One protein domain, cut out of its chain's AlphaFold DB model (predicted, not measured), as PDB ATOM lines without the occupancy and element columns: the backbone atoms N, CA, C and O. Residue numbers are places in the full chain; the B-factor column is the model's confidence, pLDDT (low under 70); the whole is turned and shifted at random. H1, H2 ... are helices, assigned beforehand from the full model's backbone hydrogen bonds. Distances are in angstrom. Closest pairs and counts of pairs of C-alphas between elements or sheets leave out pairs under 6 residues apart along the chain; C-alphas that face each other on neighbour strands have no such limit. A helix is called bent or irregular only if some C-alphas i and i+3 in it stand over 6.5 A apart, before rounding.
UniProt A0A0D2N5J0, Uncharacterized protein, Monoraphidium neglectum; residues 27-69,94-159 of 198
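AT A GLANCE: This is residues 27 to 69 and 94 to 159 of the 198 residues of an uncharacterized protein of Monoraphidium neglectum (UniProt A0A0D2N5J0). A loose rod of three long helices in a row: H4 runs in the middle, with H2 on one side and H3 on the other, spreading away from H4 toward its free end, residues 94 to 101. The short H1 sits by the beginning of H4, ahead of H2, and residues 153 to 159 stick out as a tail. The 109 printed residues include four named helices, H1, H2, H3 and H4 in chain order, and no named strand; the class is all helix. The radius of gyration of the C-alphas is 18.2 A, and the spans are 59 by 29 by 21 A.

IN THESE COORDINATES: H4, residues 123 to 148, is the longest at 36.7 A, from C-alpha 123 at (204.919, 209.812, 196.256) to C-alpha 148 at (184.544, 195.449, 223.125). H3, residues 94 to 116, measures 32.7 A and is irregular, but only just: C-alphas 98 and 101 are 6.6 A apart. H2, residues 46 to 66, measures 29.6 A. H1, residues 37 to 42, measures 8.5 A and begins with C-alpha 37 at (209.713, 211.897, 205.660).

HOW THE PARTS SIT: H4 is the hub, touching three helices. Its residues 135 to 146 touch H2, the same way at a shallow tilt of 25 degrees; the closest C-alphas, of Ser 59 and Ala 146, are 5.4 A apart. H3 and H4 form a helical hairpin, opposite ways at a shallow tilt of 30 degrees; they only just touch, with 3 pairs of C-alphas within 8 A, the closest being Glu 113 and Ala 126 at 6.2 A. H1 touches residues 124 to 131 of H4 at a steep tilt of 49 degrees, the same way, with the C-alphas of Val 40 and Ala 128 closest at 4.5 A. H2 and H3 are apart. In H1, H2 and H4 every O i to N i+4 pair is within hydrogen-bond range; in H3, 17 of 19 are.

THE WHOLE: The C-alphas farthest apart, of Pro 27 and Gly 158, are 59.5 A apart. Residues 70 to 93 are not printed, and C-alphas 69 and 94 are 22.0 A apart across this cut. Of the links printed whole, H1 to H2 is tight and H3 to H4 short. Mean pLDDT of the printed part is 80.5; residues 27 to 28, 63, 66 to 69 and 148 to 159 are under 70.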
ATOM      1  N   PRO A  27     206.311 218.088 189.681       62.56
ATOM      2  CA  PRO A  27     206.404 216.979 188.751       62.56
ATOM      3  C   PRO A  27     206.094 215.699 189.518       62.56
ATOM      4  O   PRO A  27     206.533 215.546 190.659       62.56
ATOM      5  N   TRP A  28     205.261 214.845 188.923       68.81
ATOM      6  CA  TRP A  28     204.740 213.611 189.505       68.81
ATOM      7  C   TRP A  28     205.875 212.618 189.773       68.81
ATOM      8  O   TRP A  28     206.050 211.624 189.071       68.81
ATOM      9  N   ASP A  29     206.683 212.915 190.781       77.25
ATOM     10  CA  ASP A  29     207.909 212.206 191.076       77.25
ATOM     11  C   ASP A  29     207.544 211.005 191.948       77.25
ATOM     12  O   ASP A  29     207.365 211.095 193.167       77.25
ATOM     13  N   TRP A  30     207.370 209.858 191.289       82.44
ATOM     14  CA  TRP A  30     207.073 208.567 191.922       82.44
ATOM     15  C   TRP A  30     208.336 207.828 192.386       82.44
ATOM     16  O   TRP A  30     208.315 206.636 192.699       82.44
ATOM     17  N   HIS A  31     209.459 208.538 192.454       87.06
ATOM     18  CA  HIS A  31     210.707 208.012 192.966       87.06
ATOM     19  C   HIS A  31     210.627 207.850 194.488       87.06
ATOM     20  O   HIS A  31     210.662 208.824 195.237       87.06
ATOM     21  N   TRP A  32     210.611 206.600 194.954       85.06
ATOM     22  CA  TRP A  32     210.618 206.241 196.380       85.06
ATOM     23  C   TRP A  32     211.774 206.875 197.173       85.06
ATOM     24  O   TRP A  32     211.674 207.066 198.381       85.06
ATOM     25  N   ARG A  33     212.870 207.242 196.497       89.44
ATOM     26  CA  ARG A  33     214.037 207.902 197.105       89.44
ATOM     27  C   ARG A  33     213.787 209.374 197.458       89.44
ATOM     28  O   ARG A  33     214.465 209.892 198.335       89.44
ATOM     29  N   ASN A  34     212.804 210.021 196.827       89.88
ATOM     30  CA  ASN A  34     212.509 211.447 197.006       89.88
ATOM     31  C   ASN A  34     211.424 211.700 198.072       89.88
ATOM     32  O   ASN A  34     210.896 212.809 198.172       89.88
ATOM     33  N   ILE A  35     211.073 210.688 198.877       92.50
ATOM     34  CA  ILE A  35     210.060 210.819 199.928       92.50
ATOM     35  C   ILE A  35     210.593 211.710 201.056       92.50
ATOM     36  O   ILE A  35     211.538 211.364 201.769       92.50
ATOM     37  N   LYS A  36     209.943 212.861 201.259       93.75
ATOM     38  CA  LYS A  36     210.264 213.787 202.354       93.75
ATOM     39  C   LYS A  36     209.580 213.337 203.647       93.75
ATOM     40  O   LYS A  36     208.491 213.803 203.980       93.75
ATOM     41  N   TRP A  37     210.238 212.460 204.404       93.44
ATOM     42  CA  TRP A  37     209.713 211.897 205.660       93.44
ATOM     43  C   TRP A  37     209.295 212.941 206.703       93.44
ATOM     44  O   TRP A  37     208.325 212.734 207.425       93.44
ATOM     45  N   SER A  38     209.966 214.093 206.755       94.44
ATOM     46  CA  SER A  38     209.587 215.187 207.656       94.44
ATOM     47  C   SER A  38     208.179 215.722 207.375       94.44
ATOM     48  O   SER A  38     207.458 216.070 208.308       94.44
ATOM     49  N   LEU A  39     207.765 215.754 206.106       91.25
ATOM     50  CA  LEU A  39     206.430 216.187 205.700       91.25
ATOM     51  C   LEU A  39     205.394 215.087 205.955       91.25
ATOM     52  O   LEU A  39     204.326 215.376 206.487       91.25
ATOM     53  N   VAL A  40     205.751 213.829 205.669       92.81
ATOM     54  CA  VAL A  40     204.925 212.644 205.970       92.81
ATOM     55  C   VAL A  40     204.563 212.586 207.455       92.81
ATOM     56  O   VAL A  40     203.399 212.388 207.791       92.81
ATOM     57  N   LEU A  41     205.542 212.796 208.340       92.31
ATOM     58  CA  LEU A  41     205.353 212.764 209.792       92.31
ATOM     59  C   LEU A  41     204.582 213.983 210.315       92.31
ATOM     60  O   LEU A  41     203.758 213.849 211.217       92.31
ATOM     61  N   ARG A  42     204.796 215.174 209.747       92.56
ATOM     62  CA  ARG A  42     204.023 216.376 210.115       92.56
ATOM     63  C   ARG A  42     202.557 216.292 209.701       92.56
ATOM     64  O   ARG A  42     201.722 216.878 210.376       92.56
ATOM     65  N   ALA A  43     202.252 215.562 208.629       90.44
ATOM     66  CA  ALA A  43     200.883 215.338 208.169       90.44
ATOM     67  C   ALA A  43     200.085 214.372 209.067       90.44
ATOM     68  O   ALA A  43     198.881 214.206 208.874       90.44
ATOM     69  N   GLN A  44     200.731 213.720 210.039       92.25
ATOM     70  CA  GLN A  44     200.054 212.789 210.932       92.25
ATOM     71  C   GLN A  44     199.282 213.511 212.032       92.25
ATOM     72  O   GLN A  44     199.745 214.480 212.633       92.25
ATOM     73  N   HIS A  45     198.111 212.968 212.354       91.19
ATOM     74  CA  HIS A  45     197.294 213.441 213.461       91.19
ATOM     75  C   HIS A  45     197.828 212.876 214.783       91.19
ATOM     76  O   HIS A  45     197.299 211.908 215.331       91.19
ATOM     77  N   TRP A  46     198.883 213.498 215.311       88.31
ATOM     78  CA  TRP A  46     199.532 213.092 216.566       88.31
ATOM     79  C   TRP A  46     198.579 213.057 217.765       88.31
ATOM     80  O   TRP A  46     198.752 212.224 218.651       88.31
ATOM     81  N   GLY A  47     197.536 213.894 217.767       89.31
ATOM     82  CA  GLY A  47     196.487 213.854 218.790       89.31
ATOM     83  C   GLY A  47     195.737 212.519 218.822       89.31
ATOM     84  O   GLY A  47     195.476 211.994 219.900       89.31
ATOM     85  N   VAL A  48     195.469 211.919 217.655       83.56
ATOM     86  CA  VAL A  48     194.844 210.589 217.571       83.56
ATOM     87  C   VAL A  48     195.797 209.537 218.126       83.56
ATOM     88  O   VAL A  48     195.389 208.736 218.957       83.56
ATOM     89  N   ILE A  49     197.081 209.587 217.753       82.62
ATOM     90  CA  ILE A  49     198.102 208.665 218.276       82.62
ATOM     91  C   ILE A  49     198.176 208.735 219.804       82.62
ATOM     92  O   ILE A  49     198.153 207.707 220.477       82.62
ATOM     93  N   PHE A  50     198.215 209.945 220.356       87.88
ATOM     94  CA  PHE A  50     198.247 210.155 221.798       87.88
ATOM     95  C   PHE A  50     197.010 209.572 222.499       87.88
ATOM     96  O   PHE A  50     197.147 208.861 223.496       87.88
ATOM     97  N   LEU A  51     195.811 209.790 221.945       84.38
ATOM     98  CA  LEU A  51     194.572 209.211 222.472       84.38
ATOM     99  C   LEU A  51     194.579 207.676 222.440       84.38
ATOM    100  O   LEU A  51     194.135 207.055 223.403       84.38
ATOM    101  N   ILE A  52     195.118 207.058 221.383       80.81
ATOM    102  CA  ILE A  52     195.263 205.594 221.300       80.81
ATOM    103  C   ILE A  52     196.174 205.078 222.403       80.81
ATOM    104  O   ILE A  52     195.840 204.087 223.043       80.81
ATOM    105  N   VAL A  53     197.327 205.719 222.616       83.44
ATOM    106  CA  VAL A  53     198.292 205.286 223.636       83.44
ATOM    107  C   VAL A  53     197.641 205.321 225.018       83.44
ATOM    108  O   VAL A  53     197.776 204.362 225.777       83.44
ATOM    109  N   ILE A  54     196.868 206.368 225.314       85.50
ATOM    110  CA  ILE A  54     196.087 206.451 226.554       85.50
ATOM    111  C   ILE A  54     195.032 205.340 226.611       85.50
ATOM    112  O   ILE A  54     194.953 204.636 227.615       85.50
ATOM    113  N   ALA A  55     194.245 205.143 225.550       77.81
ATOM    114  CA  ALA A  55     193.211 204.108 225.511       77.81
ATOM    115  C   ALA A  55     193.796 202.696 225.694       77.81
ATOM    116  O   ALA A  55     193.242 201.888 226.439       77.81
ATOM    117  N   ALA A  56     194.943 202.415 225.074       77.19
ATOM    118  CA  ALA A  56     195.673 201.161 225.218       77.19
ATOM    119  C   ALA A  56     196.214 200.979 226.643       77.19
ATOM    120  O   ALA A  56     196.089 199.891 227.201       77.19
ATOM    121  N   ALA A  57     196.756 202.035 227.259       82.50
ATOM    122  CA  ALA A  57     197.227 201.994 228.642       82.50
ATOM    123  C   ALA A  57     196.079 201.756 229.636       82.50
ATOM    124  O   ALA A  57     196.208 200.921 230.528       82.50
ATOM    125  N   VAL A  58     194.939 202.433 229.458       79.88
ATOM    126  CA  VAL A  58     193.736 202.235 230.287       79.88
ATOM    127  C   VAL A  58     193.183 200.824 230.108       79.88
ATOM    128  O   VAL A  58     192.897 200.157 231.096       79.88
ATOM    129  N   SER A  59     193.083 200.345 228.868       72.25
ATOM    130  CA  SER A  59     192.643 198.984 228.535       72.25
ATOM    131  C   SER A  59     193.548 197.914 229.157       72.25
ATOM    132  O   SER A  59     193.071 197.020 229.860       72.25
ATOM    133  N   GLY A  60     194.869 198.040 228.978       74.19
ATOM    134  CA  GLY A  60     195.855 197.129 229.561       74.19
ATOM    135  C   GLY A  60     195.863 197.176 231.090       74.19
ATOM    136  O   GLY A  60     195.913 196.134 231.742       74.19
ATOM    137  N   GLY A  61     195.736 198.373 231.673       78.12
ATOM    138  CA  GLY A  61     195.633 198.567 233.118       78.12
ATOM    139  C   GLY A  61     194.358 197.960 233.701       78.12
ATOM    140  O   GLY A  61     194.419 197.259 234.709       78.12
ATOM    141  N   ALA A  62     193.213 198.160 233.047       71.94
ATOM    142  CA  ALA A  62     191.938 197.559 233.431       71.94
ATOM    143  C   ALA A  62     192.003 196.027 233.370       71.94
ATOM    144  O   ALA A  62     191.566 195.362 234.307       71.94
ATOM    145  N   HIS A  63     192.610 195.466 232.321       68.00
ATOM    146  CA  HIS A  63     192.828 194.023 232.216       68.00
ATOM    147  C   HIS A  63     193.709 193.497 233.361       68.00
ATOM    148  O   HIS A  63     193.391 192.474 233.957       68.00
ATOM    149  N   TYR A  64     194.794 194.195 233.705       71.19
ATOM    150  CA  TYR A  64     195.700 193.764 234.774       71.19
ATOM    151  C   TYR A  64     195.096 193.899 236.185       71.19
ATOM    152  O   TYR A  64     195.377 193.078 237.053       71.19
ATOM    153  N   THR A  65     194.282 194.931 236.425       72.69
ATOM    154  CA  THR A  65     193.791 195.283 237.772       72.69
ATOM    155  C   THR A  65     192.404 194.732 238.100       72.69
ATOM    156  O   THR A  65     192.169 194.335 239.237       72.69
ATOM    157  N   LEU A  66     191.472 194.698 237.139       64.50
ATOM    158  CA  LEU A  66     190.081 194.287 237.384       64.50
ATOM    159  C   LEU A  66     189.862 192.788 237.185       64.50
ATOM    160  O   LEU A  66     188.917 192.223 237.734       64.50
ATOM    161  N   GLN A  67     190.720 192.133 236.408       60.66
ATOM    162  CA  GLN A  67     190.641 190.701 236.175       60.66
ATOM    163  C   GLN A  67     191.728 190.003 237.002       60.66
ATOM    164  O   GLN A  67     192.797 189.656 236.512       60.66
ATOM    165  N   HIS A  68     191.467 189.784 238.291       53.53
ATOM    166  CA  HIS A  68     192.236 188.808 239.064       53.53
ATOM    167  C   HIS A  68     191.792 187.400 238.621       53.53
ATOM    168  O   HIS A  68     190.739 186.928 239.037       53.53
ATOM    169  N   ASN A  69     192.587 186.742 237.767       50.34
ATOM    170  CA  ASN A  69     192.322 185.433 237.135       50.34
ATOM    171  C   ASN A  69     191.201 185.409 236.073       50.34
ATOM    172  O   ASN A  69     190.230 184.660 236.219       50.34
ATOM    173  N   ASP A  94     193.585 180.843 214.888       72.00
ATOM    174  CA  ASP A  94     193.263 182.196 215.384       72.00
ATOM    175  C   ASP A  94     194.235 183.278 214.889       72.00
ATOM    176  O   ASP A  94     193.838 184.404 214.584       72.00
ATOM    177  N   SER A  95     195.519 182.931 214.746       74.19
ATOM    178  CA  SER A  95     196.540 183.832 214.206       74.19
ATOM    179  C   SER A  95     196.259 184.238 212.757       74.19
ATOM    180  O   SER A  95     196.488 185.388 212.385       74.19
ATOM    181  N   GLN A  96     195.723 183.325 211.945       79.81
ATOM    182  CA  GLN A  96     195.346 183.599 210.559       79.81
ATOM    183  C   GLN A  96     194.045 184.397 210.492       79.81
ATOM    184  O   GLN A  96     193.955 185.348 209.716       79.81
ATOM    185  N   ALA A  97     193.063 184.069 211.338       76.12
ATOM    186  CA  ALA A  97     191.811 184.820 211.432       76.12
ATOM    187  C   ALA A  97     192.059 186.297 211.786       76.12
ATOM    188  O   ALA A  97     191.471 187.187 211.172       76.12
ATOM    189  N   ALA A  98     192.990 186.566 212.708       76.38
ATOM    190  CA  ALA A  98     193.404 187.925 213.044       76.38
ATOM    191  C   ALA A  98     194.189 188.616 211.913       76.38
ATOM    192  O   ALA A  98     194.103 189.834 211.778       76.38
ATOM    193  N   LEU A  99     194.943 187.867 211.099       83.94
ATOM    194  CA  LEU A  99     195.780 188.402 210.018       83.94
ATOM    195  C   LEU A  99     194.973 188.828 208.778       83.94
ATOM    196  O   LEU A  99     195.325 189.814 208.129       83.94
ATOM    197  N   TRP A 100     193.890 188.119 208.449       85.94
ATOM    198  CA  TRP A 100     193.107 188.364 207.230       85.94
ATOM    199  C   TRP A 100     192.576 189.801 207.081       85.94
ATOM    200  O   TRP A 100     192.755 190.369 206.000       85.94
ATOM    201  N   PRO A 101     191.992 190.439 208.117       85.12
ATOM    202  CA  PRO A 101     191.569 191.836 208.033       85.12
ATOM    203  C   PRO A 101     192.719 192.796 207.708       85.12
ATOM    204  O   PRO A 101     192.534 193.725 206.924       85.12
ATOM    205  N   TRP A 102     193.919 192.554 208.250       86.94
ATOM    206  CA  TRP A 102     195.098 193.379 207.969       86.94
ATOM    207  C   TRP A 102     195.596 193.201 206.542       86.94
ATOM    208  O   TRP A 102     195.927 194.186 205.889       86.94
ATOM    209  N   LEU A 103     195.611 191.969 206.031       91.19
ATOM    210  CA  LEU A 103     195.967 191.714 204.634       91.19
ATOM    211  C   LEU A 103     194.971 192.373 203.679       91.19
ATOM    212  O   LEU A 103     195.386 193.070 202.755       91.19
ATOM    213  N   ALA A 104     193.669 192.217 203.931       91.25
ATOM    214  CA  ALA A 104     192.626 192.860 203.134       91.25
ATOM    215  C   ALA A 104     192.756 194.392 203.160       91.25
ATOM    216  O   ALA A 104     192.624 195.038 202.121       91.25
ATOM    217  N   PHE A 105     193.077 194.965 204.323       88.69
ATOM    218  CA  PHE A 105     193.346 196.392 204.477       88.69
ATOM    219  C   PHE A 105     194.594 196.851 203.707       88.69
ATOM    220  O   PHE A 105     194.541 197.841 202.984       88.69
ATOM    221  N   LEU A 106     195.714 196.133 203.805       91.25
ATOM    222  CA  LEU A 106     196.934 196.485 203.070       91.25
ATOM    223  C   LEU A 106     196.722 196.414 201.556       91.25
ATOM    224  O   LEU A 106     197.178 197.296 200.829       91.25
ATOM    225  N   VAL A 107     196.000 195.394 201.082       94.25
ATOM    226  CA  VAL A 107     195.651 195.253 199.666       94.25
ATOM    227  C   VAL A 107     194.737 196.391 199.219       94.25
ATOM    228  O   VAL A 107     195.009 197.001 198.186       94.25
ATOM    229  N   SER A 108     193.688 196.722 199.979       92.12
ATOM    230  CA  SER A 108     192.775 197.809 199.608       92.12
ATOM    231  C   SER A 108     193.493 199.154 199.560       92.12
ATOM    232  O   SER A 108     193.284 199.931 198.626       92.12
ATOM    233  N   LEU A 109     194.400 199.401 200.503       90.56
ATOM    234  CA  LEU A 109     195.170 200.633 200.561       90.56
ATOM    235  C   LEU A 109     196.181 200.712 199.408       90.56
ATOM    236  O   LEU A 109     196.282 201.746 198.750       90.56
ATOM    237  N   PHE A 110     196.851 199.602 199.083       91.19
ATOM    238  CA  PHE A 110     197.748 199.524 197.928       91.19
ATOM    239  C   PHE A 110     197.012 199.704 196.596       91.19
ATOM    240  O   PHE A 110     197.492 200.422 195.723       91.19
ATOM    241  N   VAL A 111     195.838 199.093 196.427       93.19
ATOM    242  CA  VAL A 111     195.008 199.266 195.224       93.19
ATOM    243  C   VAL A 111     194.532 200.714 195.108       93.19
ATOM    244  O   VAL A 111     194.606 201.309 194.034       93.19
ATOM    245  N   THR A 112     194.095 201.310 196.216       89.38
ATOM    246  CA  THR A 112     193.577 202.680 196.224       89.38
ATOM    247  C   THR A 112     194.684 203.687 195.907       89.38
ATOM    248  O   THR A 112     194.606 204.388 194.899       89.38
ATOM    249  N   GLU A 113     195.762 203.721 196.688       88.81
ATOM    250  CA  GLU A 113     196.848 204.694 196.496       88.81
ATOM    251  C   GLU A 113     197.730 204.367 195.280       88.81
ATOM    252  O   GLU A 113     198.144 205.256 194.534       88.81
ATOM    253  N   GLY A 114     198.015 203.083 195.053       85.44
ATOM    254  CA  GLY A 114     198.974 202.624 194.049       85.44
ATOM    255  C   GLY A 114     198.404 202.439 192.644       85.44
ATOM    256  O   GLY A 114     199.165 202.567 191.680       85.44
ATOM    257  N   LEU A 115     197.103 202.147 192.500       88.38
ATOM    258  CA  LEU A 115     196.457 201.983 191.190       88.38
ATOM    259  C   LEU A 115     195.496 203.131 190.870       88.38
ATOM    260  O   LEU A 115     195.604 203.704 189.788       88.38
ATOM    261  N   LEU A 116     194.588 203.494 191.784       89.50
ATOM    262  CA  LEU A 116     193.556 204.504 191.494       89.50
ATOM    263  C   LEU A 116     194.091 205.942 191.539       89.50
ATOM    264  O   LEU A 116     193.707 206.765 190.706       89.50
ATOM    265  N   PHE A 117     194.979 206.249 192.486       86.19
ATOM    266  CA  PHE A 117     195.564 207.590 192.643       86.19
ATOM    267  C   PHE A 117     196.953 207.745 192.016       86.19
ATOM    268  O   PHE A 117     197.592 208.798 192.138       86.19
ATOM    269  N   ARG A 118     197.408 206.735 191.266       83.44
ATOM    270  CA  ARG A 118     198.680 206.799 190.550       83.44
ATOM    271  C   ARG A 118     198.691 207.978 189.577       83.44
ATOM    272  O   ARG A 118     197.813 208.109 188.732       83.44
ATOM    273  N   GLY A 119     199.697 208.843 189.702       82.88
ATOM    274  CA  GLY A 119     199.841 210.037 188.861       82.88
ATOM    275  C   GLY A 119     198.930 211.216 189.223       82.88
ATOM    276  O   GLY A 119     198.969 212.218 188.518       82.88
ATOM    277  N   ARG A 120     198.134 211.130 190.303       84.75
ATOM    278  CA  ARG A 120     197.319 212.254 190.813       84.75
ATOM    279  C   ARG A 120     197.953 213.010 191.971       84.75
ATOM    280  O   ARG A 120     197.559 214.142 192.232       84.75
ATOM    281  N   HIS A 121     198.918 212.395 192.657       84.75
ATOM    282  CA  HIS A 121     199.648 212.970 193.788       84.75
ATOM    283  C   HIS A 121     201.136 212.582 193.739       84.75
ATOM    284  O   HIS A 121     201.526 211.649 193.031       84.75
ATOM    285  N   SER A 122     201.975 213.318 194.476       89.06
ATOM    286  CA  SER A 122     203.391 212.969 194.667       89.06
ATOM    287  C   SER A 122     203.534 211.704 195.523       89.06
ATOM    288  O   SER A 122     202.679 211.437 196.373       89.06
ATOM    289  N   ALA A 123     204.646 210.967 195.391       88.38
ATOM    290  CA  ALA A 123     204.919 209.812 196.256       88.38
ATOM    291  C   ALA A 123     204.946 210.175 197.752       88.38
ATOM    292  O   ALA A 123     204.556 209.369 198.593       88.38
ATOM    293  N   THR A 124     205.357 211.403 198.096       91.31
ATOM    294  CA  THR A 124     205.344 211.882 199.489       91.31
ATOM    295  C   THR A 124     203.913 212.004 200.013       91.31
ATOM    296  O   THR A 124     203.638 211.594 201.138       91.31
ATOM    297  N   THR A 125     202.993 212.534 199.205       89.94
ATOM    298  CA  THR A 125     201.576 212.678 199.574       89.94
ATOM    299  C   THR A 125     200.896 211.317 199.699       89.94
ATOM    300  O   THR A 125     200.226 211.077 200.698       89.94
ATOM    301  N   ALA A 126     201.124 210.414 198.739       90.06
ATOM    302  CA  ALA A 126     200.592 209.052 198.788       90.06
ATOM    303  C   ALA A 126     201.108 208.297 200.026       90.06
ATOM    304  O   ALA A 126     200.339 207.659 200.735       90.06
ATOM    305  N   MET A 127     202.399 208.435 200.357       91.88
ATOM    306  CA  MET A 127     202.971 207.849 201.574       91.88
ATOM    307  C   MET A 127     202.393 208.472 202.854       91.88
ATOM    308  O   MET A 127     202.146 207.766 203.830       91.88
ATOM    309  N   ALA A 128     202.149 209.785 202.866       92.44
ATOM    310  CA  ALA A 128     201.499 210.456 203.989       92.44
ATOM    311  C   ALA A 128     200.070 209.951 204.209       92.44
ATOM    312  O   ALA A 128     199.712 209.661 205.352       92.44
ATOM    313  N   ALA A 129     199.296 209.789 203.132       90.75
ATOM    314  CA  ALA A 129     197.959 209.204 203.169       90.75
ATOM    315  C   ALA A 129     198.002 207.739 203.628       90.75
ATOM    316  O   ALA A 129     197.271 207.371 204.545       90.75
ATOM    317  N   PHE A 130     198.921 206.940 203.078       91.31
ATOM    318  CA  PHE A 130     199.148 205.546 203.467       91.31
ATOM    319  C   PHE A 130     199.384 205.419 204.970       91.31
ATOM    320  O   PHE A 130     198.693 204.664 205.657       91.31
ATOM    321  N   LEU A 131     200.340 206.187 205.498       91.69
ATOM    322  CA  LEU A 131     200.669 206.159 206.917       91.69
ATOM    323  C   LEU A 131     199.497 206.667 207.764       91.69
ATOM    324  O   LEU A 131     199.204 206.090 208.808       91.69
ATOM    325  N   HIS A 132     198.797 207.702 207.295       90.56
ATOM    326  CA  HIS A 132     197.668 208.282 208.010       90.56
ATOM    327  C   HIS A 132     196.502 207.302 208.149       90.56
ATOM    328  O   HIS A 132     196.026 207.075 209.263       90.56
ATOM    329  N   PHE A 133     196.087 206.665 207.053       89.19
ATOM    330  CA  PHE A 133     195.063 205.625 207.081       89.19
ATOM    331  C   PHE A 133     195.516 204.406 207.879       89.19
ATOM    332  O   PHE A 133     194.734 203.880 208.668       89.19
ATOM    333  N   GLY A 134     196.776 203.982 207.738       88.75
ATOM    334  CA  GLY A 134     197.335 202.878 208.520       88.75
ATOM    335  C   GLY A 134     197.241 203.129 210.024       88.75
ATOM    336  O   GLY A 134     196.712 202.298 210.765       88.75
ATOM    337  N   VAL A 135     197.680 204.306 210.470       87.94
ATOM    338  CA  VAL A 135     197.597 204.721 211.875       87.94
ATOM    339  C   VAL A 135     196.143 204.853 212.327       87.94
ATOM    340  O   VAL A 135     195.817 204.374 213.408       87.94
ATOM    341  N   ALA A 136     195.257 205.451 211.526       85.69
ATOM    342  CA  ALA A 136     193.847 205.624 211.879       85.69
ATOM    343  C   ALA A 136     193.083 204.290 211.972       85.69
ATOM    344  O   ALA A 136     192.294 204.087 212.893       85.69
ATOM    345  N   CYS A 137     193.334 203.346 211.066       86.44
ATOM    346  CA  CYS A 137     192.739 202.013 211.131       86.44
ATOM    347  C   CYS A 137     193.279 201.218 212.321       86.44
ATOM    348  O   CYS A 137     192.497 200.583 213.027       86.44
ATOM    349  N   PHE A 138     194.581 201.313 212.598       84.25
ATOM    350  CA  PHE A 138     195.171 200.716 213.793       84.25
ATOM    351  C   PHE A 138     194.602 201.316 215.083       84.25
ATOM    352  O   PHE A 138     194.248 200.581 216.005       84.25
ATOM    353  N   ALA A 139     194.414 202.637 215.109       83.94
ATOM    354  CA  ALA A 139     193.736 203.351 216.184       83.94
ATOM    355  C   ALA A 139     192.348 202.788 216.449       83.94
ATOM    356  O   ALA A 139     192.016 202.415 217.573       83.94
ATOM    357  N   ASN A 140     191.545 202.721 215.390       83.31
ATOM    358  CA  ASN A 140     190.166 202.285 215.469       83.31
ATOM    359  C   ASN A 140     190.080 200.822 215.914       83.31
ATOM    360  O   ASN A 140     189.266 200.494 216.768       83.31
ATOM    361  N   PHE A 141     190.966 199.959 215.407       81.75
ATOM    362  CA  PHE A 141     191.063 198.573 215.857       81.75
ATOM    363  C   PHE A 141     191.345 198.485 217.361       81.75
ATOM    364  O   PHE A 141     190.618 197.797 218.075       81.75
ATOM    365  N   LEU A 142     192.341 199.220 217.868       78.62
ATOM    366  CA  LEU A 142     192.659 199.224 219.297       78.62
ATOM    367  C   LEU A 142     191.518 199.772 220.153       78.62
ATOM    368  O   LEU A 142     191.247 199.217 221.214       78.62
ATOM    369  N   ILE A 143     190.832 200.821 219.697       78.62
ATOM    370  CA  ILE A 143     189.661 201.367 220.390       78.62
ATOM    371  C   ILE A 143     188.536 200.333 220.415       78.62
ATOM    372  O   ILE A 143     187.965 200.091 221.472       78.62
ATOM    373  N   ILE A 144     188.238 199.679 219.290       78.38
ATOM    374  CA  ILE A 144     187.203 198.642 219.217       78.38
ATOM    375  C   ILE A 144     187.550 197.480 220.143       78.38
ATOM    376  O   ILE A 144     186.682 197.039 220.891       78.38
ATOM    377  N   VAL A 145     188.799 197.008 220.146       74.19
ATOM    378  CA  VAL A 145     189.250 195.943 221.053       74.19
ATOM    379  C   VAL A 145     189.168 196.403 222.510       74.19
ATOM    380  O   VAL A 145     188.632 195.683 223.343       74.19
ATOM    381  N   ALA A 146     189.609 197.616 222.837       70.81
ATOM    382  CA  ALA A 146     189.503 198.155 224.191       70.81
ATOM    383  C   ALA A 146     188.037 198.276 224.654       70.81
ATOM    384  O   ALA A 146     187.689 197.868 225.757       70.81
ATOM    385  N   VAL A 147     187.145 198.781 223.802       70.69
ATOM    386  CA  VAL A 147     185.725 198.973 224.134       70.69
ATOM    387  C   VAL A 147     184.967 197.643 224.194       70.69
ATOM    388  O   VAL A 147     184.109 197.464 225.064       70.69
ATOM    389  N   SER A 148     185.269 196.718 223.280       67.88
ATOM    390  CA  SER A 148     184.544 195.449 223.125       67.88
ATOM    391  C   SER A 148     185.081 194.354 224.044       67.88
ATOM    392  O   SER A 148     184.298 193.607 224.630       67.88
ATOM    393  N   GLU A 149     186.403 194.254 224.193       61.78
ATOM    394  CA  GLU A 149     187.065 193.200 224.967       61.78
ATOM    395  C   GLU A 149     187.506 193.664 226.352       61.78
ATOM    396  O   GLU A 149     187.300 192.936 227.324       61.78
ATOM    397  N   ALA A 150     188.038 194.883 226.496       57.28
ATOM    398  CA  ALA A 150     188.601 195.348 227.766       57.28
ATOM    399  C   ALA A 150     187.562 195.869 228.773       57.28
ATOM    400  O   ALA A 150     187.806 196.806 229.523       57.28
ATOM    401  N   SER A 151     186.446 195.158 228.924       54.16
ATOM    402  CA  SER A 151     185.697 195.177 230.188       54.16
ATOM    403  C   SER A 151     184.866 196.434 230.500       54.16
ATOM    404  O   SER A 151     184.331 196.517 231.602       54.16
ATOM    405  N   VAL A 152     184.666 197.382 229.573       52.41
ATOM    406  CA  VAL A 152     183.753 198.523 229.837       52.41
ATOM    407  C   VAL A 152     182.306 198.193 229.487       52.41
ATOM    408  O   VAL A 152     181.402 198.604 230.194       52.41
ATOM    409  N   THR A 153     182.038 197.433 228.426       54.78
ATOM    410  CA  THR A 153     180.648 197.115 228.049       54.78
ATOM    411  C   THR A 153     180.174 195.784 228.621       54.78
ATOM    412  O   THR A 153     179.082 195.721 229.180       54.78
ATOM    413  N   LYS A 154     180.978 194.714 228.538       57.09
ATOM    414  CA  LYS A 154     180.546 193.358 228.943       57.09
ATOM    415  C   LYS A 154     180.238 193.221 230.455       57.09
ATOM    416  O   LYS A 154     179.168 192.702 230.772       57.09
ATOM    417  N   PRO A 155     181.086 193.693 231.391       52.47
ATOM    418  CA  PRO A 155     180.803 193.630 232.830       52.47
ATOM    419  C   PRO A 155     179.781 194.679 233.272       52.47
ATOM    420  O   PRO A 155     178.910 194.387 234.081       52.47
ATOM    421  N   TRP A 156     179.854 195.889 232.712       53.12
ATOM    422  CA  TRP A 156     178.995 197.014 233.098       53.12
ATOM    423  C   TRP A 156     177.549 196.828 232.627       53.12
ATOM    424  O   TRP A 156     176.618 197.211 233.326       53.12
ATOM    425  N   ALA A 157     177.336 196.151 231.494       56.41
ATOM    426  CA  ALA A 157     176.001 195.755 231.047       56.41
ATOM    427  C   ALA A 157     175.419 194.559 231.828       56.41
ATOM    428  O   ALA A 157     174.326 194.104 231.488       56.41
ATOM    429  N   GLY A 158     176.146 193.985 232.801       50.31
ATOM    430  CA  GLY A 158     175.707 192.815 233.579       50.31
ATOM    431  C   GLY A 158     175.417 191.570 232.731       50.31
ATOM    432  O   GLY A 158     174.857 190.590 233.213       50.31
ATOM    433  N   ARG A 159     175.784 191.599 231.446       48.22
ATOM    434  CA  ARG A 159     175.444 190.590 230.444       48.22
ATOM    435  C   ARG A 159     176.670 189.742 230.147       48.22
ATOM    436  O   ARG A 159     177.064 189.563 228.996       48.22
TER     437      ARG A 159